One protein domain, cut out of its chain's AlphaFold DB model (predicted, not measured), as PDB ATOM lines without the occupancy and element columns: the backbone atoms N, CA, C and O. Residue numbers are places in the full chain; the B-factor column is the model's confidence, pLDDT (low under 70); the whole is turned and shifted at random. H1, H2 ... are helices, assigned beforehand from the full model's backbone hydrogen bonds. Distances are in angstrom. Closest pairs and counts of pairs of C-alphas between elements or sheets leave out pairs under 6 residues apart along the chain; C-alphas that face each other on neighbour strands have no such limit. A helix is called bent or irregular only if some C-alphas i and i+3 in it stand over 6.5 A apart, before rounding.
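What this domain is: This is residues 73 to 113 of the 116 residues of an uncharacterized protein of Ktedonobacteraceae bacterium (UniProt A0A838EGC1). Two separate helices, H1 and then H2, follow one another end to end in a long, thin zigzag, pointing nearly the same way but set off sideways from each other. The link of residues 89 to 96 makes the slanting step between them, and the helices do not fold back on each other, leaving no packed core. The printed part has 41 residues with two named helices, H1 and H2 in that order, and no named strand; the class is all helix. The whole is extended, with a radius of gyration of the C-alphas of 16.8 A, and its C-alphas span 56 by 16 by 9 A, a rod.

Where its parts are: The printed part begins with H1, residues 73 to 88, 22.5 A from first to last C-alpha. C-alpha 73 is at (63.297, -14.334, 37.625) and C-alpha 88 at (51.042, -33.143, 36.783). H2 is residues 97 to 111, 21.3 A long from first to last C-alpha, and C-alpha 111 is at (30.952, -52.403, 50.276).

How they stand to each other: H1 and H2 are apart, with no C-alpha of the one within 8 A of the other. The link from H1 to H2 has 8 residues and is short but not tight. Residues 73 to 82, 84 to 90 and 92 to 113 stand free. In H1 and H2 every O i to N i+4 pair is within hydrogen-bond range. Neither helix is bent.

The domain as a whole: The two C-alphas farthest apart, those of Glu 73 and Gly 113, are 55.9 A apart and are the first and last printed. The printed part has no cut. The mean pLDDT of the printed part is 78.3, and residues 90 to 95 are under 70.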
ATOM      1  N   GLU A  73      62.824 -12.964  37.407       75.75
ATOM      2  CA  GLU A  73      63.297 -14.334  37.625       75.75
ATOM      3  C   GLU A  73      62.472 -15.092  38.674       75.75
ATOM      4  O   GLU A  73      62.106 -16.246  38.449       75.75
ATOM      5  N   LYS A  74      62.115 -14.449  39.797       76.94
ATOM      6  CA  LYS A  74      61.247 -15.060  40.820       76.94
ATOM      7  C   LYS A  74      59.843 -15.319  40.273       76.94
ATOM      8  O   LYS A  74      59.279 -16.380  40.526       76.94
ATOM      9  N   LEU A  75      59.304 -14.392  39.478       80.31
ATOM     10  CA  LEU A  75      58.029 -14.586  38.776       80.31
ATOM     11  C   LEU A  75      58.096 -15.749  37.783       80.31
ATOM     12  O   LEU A  75      57.198 -16.586  37.768       80.31
ATOM     13  N   ALA A  76      59.170 -15.845  36.996       80.19
ATOM     14  CA  ALA A  76      59.375 -16.958  36.074       80.19
ATOM     15  C   ALA A  76      59.452 -18.308  36.806       80.19
ATOM     16  O   ALA A  76      58.897 -19.295  36.326       80.19
ATOM     17  N   GLY A  77      60.082 -18.349  37.986       82.19
ATOM     18  CA  GLY A  77      60.090 -19.532  38.850       82.19
ATOM     19  C   GLY A  77      58.687 -19.946  39.302       82.19
ATOM     20  O   GLY A  77      58.342 -21.123  39.224       82.19
ATOM     21  N   ILE A  78      57.852 -18.983  39.700       83.88
ATOM     22  CA  ILE A  78      56.454 -19.234  40.088       83.88
ATOM     23  C   ILE A  78      55.637 -19.749  38.896       83.88
ATOM     24  O   ILE A  78      54.904 -20.724  39.040       83.88
ATOM     25  N   PHE A  79      55.777 -19.141  37.714       82.31
ATOM     26  CA  PHE A  79      55.061 -19.597  36.519       82.31
ATOM     27  C   PHE A  79      55.458 -21.017  36.111       82.31
ATOM     28  O   PHE A  79      54.573 -21.805  35.789       82.31
ATOM     29  N   ARG A  80      56.745 -21.377  36.205       85.56
ATOM     30  CA  ARG A  80      57.197 -22.759  35.979       85.56
ATOM     31  C   ARG A  80      56.597 -23.733  36.985       85.56
ATOM     32  O   ARG A  80      56.109 -24.778  36.582       85.56
ATOM     33  N   ALA A  81      56.569 -23.375  38.269       82.94
ATOM     34  CA  ALA A  81      55.964 -24.225  39.291       82.94
ATOM     35  C   ALA A  81      54.460 -24.439  39.038       82.94
ATOM     36  O   ALA A  81      53.958 -25.550  39.170       82.94
ATOM     37  N   ILE A  82      53.738 -23.389  38.632       80.75
ATOM     38  CA  ILE A  82      52.320 -23.489  38.256       80.75
ATOM     39  C   ILE A  82      52.143 -24.389  37.029       80.75
ATOM     40  O   ILE A  82      51.231 -25.211  37.014       80.75
ATOM     41  N   GLU A  83      53.003 -24.256  36.019       79.81
ATOM     42  CA  GLU A  83      52.963 -25.077  34.807       79.81
ATOM     43  C   GLU A  83      53.252 -26.554  35.112       79.81
ATOM     44  O   GLU A  83      52.513 -27.425  34.662       79.81
ATOM     45  N   GLU A  84      54.252 -26.846  35.945       79.69
ATOM     46  CA  GLU A  84      54.549 -28.201  36.421       79.69
ATOM     47  C   GLU A  84      53.359 -28.795  37.179       79.69
ATOM     48  O   GLU A  84      52.941 -29.918  36.892       79.69
ATOM     49  N   ILE A  85      52.756 -28.031  38.095       79.94
ATOM     50  CA  ILE A  85      51.561 -28.466  38.826       79.94
ATOM     51  C   ILE A  85      50.417 -28.752  37.849       79.94
ATOM     52  O   ILE A  85      49.813 -29.815  37.941       79.94
ATOM     53  N   GLN A  86      50.148 -27.866  36.887       75.25
ATOM     54  CA  GLN A  86      49.085 -28.049  35.893       75.25
ATOM     55  C   GLN A  86      49.314 -29.265  34.990       75.25
ATOM     56  O   GLN A  86      48.356 -29.972  34.668       75.25
ATOM     57  N   GLN A  87      50.562 -29.525  34.591       76.50
ATOM     58  CA  GLN A  87      50.911 -30.709  33.807       76.50
ATOM     59  C   GLN A  87      50.749 -31.993  34.626       76.50
ATOM     60  O   GLN A  87      50.188 -32.969  34.126       76.50
ATOM     61  N   HIS A  88      51.174 -31.990  35.892       72.69
ATOM     62  CA  HIS A  88      51.042 -33.143  36.783       72.69
ATOM     63  C   HIS A  88      49.598 -33.427  37.195       72.69
ATOM     64  O   HIS A  88      49.219 -34.591  37.308       72.69
ATOM     65  N   THR A  89      48.779 -32.394  37.391       71.81
ATOM     66  CA  THR A  89      47.365 -32.564  37.739       71.81
ATOM     67  C   THR A  89      46.460 -32.694  36.516       71.81
ATOM     68  O   THR A  89      45.258 -32.863  36.683       71.81
ATOM     69  N   GLN A  90      46.989 -32.631  35.283       68.81
ATOM     70  CA  GLN A  90      46.199 -32.619  34.038       68.81
ATOM     71  C   GLN A  90      45.065 -31.573  34.054       68.81
ATOM     72  O   GLN A  90      43.987 -31.791  33.501       68.81
ATOM     73  N   GLY A  91      45.278 -30.441  34.733       63.44
ATOM     74  CA  GLY A  91      44.248 -29.417  34.927       63.44
ATOM     75  C   GLY A  91      43.124 -29.796  35.903       63.44
ATOM     76  O   GLY A  91      42.160 -29.042  36.028       63.44
ATOM     77  N   GLN A  92      43.229 -30.920  36.619       62.88
ATOM     78  CA  GLN A  92      42.340 -31.214  37.738       62.88
ATOM     79  C   GLN A  92      42.660 -30.264  38.892       62.88
ATOM     80  O   GLN A  92      43.793 -30.162  39.369       62.88
ATOM     81  N   VAL A  93      41.633 -29.541  39.329       65.88
ATOM     82  CA  VAL A  93      41.658 -28.817  40.598       65.88
ATOM     83  C   VAL A  93      41.812 -29.862  41.698       65.88
ATOM     84  O   VAL A  93      41.190 -30.921  41.614       65.88
ATOM     85  N   PHE A  94      42.638 -29.581  42.708       63.12
ATOM     86  CA  PHE A  94      42.699 -30.415  43.907       63.12
ATOM     87  C   PHE A  94      41.268 -30.647  44.404       63.12
ATOM     88  O   PHE A  94      40.569 -29.679  44.709       63.12
ATOM     89  N   GLU A  95      40.810 -31.905  44.400       65.12
ATOM     90  CA  GLU A  95      39.475 -32.223  44.900       65.12
ATOM     91  C   GLU A  95      39.375 -31.724  46.345       65.12
ATOM     92  O   GLU A  95      40.308 -31.910  47.132       65.12
ATOM     93  N   ASP A  96      38.259 -31.062  46.678       74.31
ATOM     94  CA  ASP A  96      38.004 -30.599  48.040       74.31
ATOM     95  C   ASP A  96      38.188 -31.797  48.985       74.31
ATOM     96  O   ASP A  96      37.489 -32.807  48.824       74.31
ATOM     97  N   PRO A  97      39.124 -31.732  49.950       72.88
ATOM     98  CA  PRO A  97      39.409 -32.851  50.837       72.88
ATOM     99  C   PRO A  97      38.151 -33.356  51.557       72.88
ATOM    100  O   PRO A  97      38.061 -34.545  51.865       72.88
ATOM    101  N   VAL A  98      37.152 -32.496  51.779       79.06
ATOM    102  CA  VAL A  98      35.860 -32.886  52.355       79.06
ATOM    103  C   VAL A  98      35.069 -33.792  51.406       79.06
ATOM    104  O   VAL A  98      34.546 -34.823  51.837       79.06
ATOM    105  N   GLU A  99      35.018 -33.464  50.114       78.50
ATOM    106  CA  GLU A  99      34.331 -34.270  49.095       78.50
ATOM    107  C   GLU A  99      35.046 -35.606  48.856       78.50
ATOM    108  O   GLU A  99      34.384 -36.639  48.722       78.50
ATOM    109  N   VAL A 100      36.384 -35.622  48.888       81.94
ATOM    110  CA  VAL A 100      37.182 -36.862  48.814       81.94
ATOM    111  C   VAL A 100      36.820 -37.795  49.969       81.94
ATOM    112  O   VAL A 100      36.479 -38.961  49.762       81.94
ATOM    113  N   ILE A 101      36.821 -37.275  51.200       83.69
ATOM    114  CA  ILE A 101      36.476 -38.056  52.393       83.69
ATOM    115  C   ILE A 101      35.023 -38.548  52.327       83.69
ATOM    116  O   ILE A 101      34.747 -39.686  52.723       83.69
ATOM    117  N   ARG A 102      34.093 -37.732  51.804       82.00
ATOM    118  CA  ARG A 102      32.690 -38.128  51.617       82.00
ATOM    119  C   ARG A 102      32.565 -39.309  50.654       82.00
ATOM    120  O   ARG A 102      31.972 -40.316  51.037       82.00
ATOM    121  N   LYS A 103      33.187 -39.237  49.469       83.88
ATOM    122  CA  LYS A 103      33.198 -40.336  48.482       83.88
ATOM    123  C   LYS A 103      33.770 -41.626  49.075       83.88
ATOM    124  O   LYS A 103      33.134 -42.671  48.986       83.88
ATOM    125  N   MET A 104      34.902 -41.546  49.778       85.38
ATOM    126  CA  MET A 104      35.522 -42.717  50.421       85.38
ATOM    127  C   MET A 104      34.654 -43.336  51.527       85.38
ATOM    128  O   MET A 104      34.775 -44.527  51.830       85.38
ATOM    129  N   ARG A 105      33.823 -42.536  52.207       85.25
ATOM    130  CA  ARG A 105      32.841 -43.047  53.173       85.25
ATOM    131  C   ARG A 105      31.685 -43.734  52.448       85.25
ATOM    132  O   ARG A 105      31.294 -44.820  52.860       85.25
ATOM    133  N   GLU A 106      31.151 -43.118  51.398       85.81
ATOM    134  CA  GLU A 106      30.061 -43.683  50.595       85.81
ATOM    135  C   GLU A 106      30.460 -45.011  49.934       85.81
ATOM    136  O   GLU A 106      29.671 -45.953  49.940       85.81
ATOM    137  N   GLU A 107      31.684 -45.126  49.414       86.94
ATOM    138  CA  GLU A 107      32.218 -46.380  48.863       86.94
ATOM    139  C   GLU A 107      32.303 -47.477  49.927       86.94
ATOM    140  O   GLU A 107      31.788 -48.573  49.720       86.94
ATOM    141  N   ARG A 108      32.840 -47.163  51.113       85.25
ATOM    142  CA  ARG A 108      32.886 -48.117  52.232       85.25
ATOM    143  C   ARG A 108      31.498 -48.556  52.701       85.25
ATOM    144  O   ARG A 108      31.319 -49.709  53.073       85.25
ATOM    145  N   LEU A 109      30.508 -47.663  52.685       85.75
ATOM    146  CA  LEU A 109      29.127 -48.013  53.029       85.75
ATOM    147  C   LEU A 109      28.480 -48.923  51.974       85.75
ATOM    148  O   LEU A 109      27.756 -49.844  52.347       85.75
ATOM    149  N   ARG A 110      28.793 -48.729  50.684       83.19
ATOM    150  CA  ARG A 110      28.369 -49.639  49.604       83.19
ATOM    151  C   ARG A 110      28.969 -51.031  49.765       83.19
ATOM    152  O   ARG A 110      28.242 -52.011  49.651       83.19
ATOM    153  N   GLU A 111      30.265 -51.121  50.056       82.75
ATOM    154  CA  GLU A 111      30.952 -52.403  50.276       82.75
ATOM    155  C   GLU A 111      30.395 -53.165  51.484       82.75
ATOM    156  O   GLU A 111      30.316 -54.391  51.471       82.75
ATOM    157  N   LEU A 112      29.965 -52.435  52.514       84.81
ATOM    158  CA  LEU A 112      29.351 -52.996  53.715       84.81
ATOM    159  C   LEU A 112      27.840 -53.258  53.568       84.81
ATOM    160  O   LEU A 112      27.210 -53.691  54.530       84.81
ATOM    161  N   GLY A 113      27.255 -53.013  52.389       74.12
ATOM    162  CA  GLY A 113      25.842 -53.282  52.109       74.12
ATOM    163  C   GLY A 113      24.857 -52.356  52.831       74.12
ATOM    164  O   GLY A 113      23.695 -52.712  52.974       74.12
TER     165      GLY A 113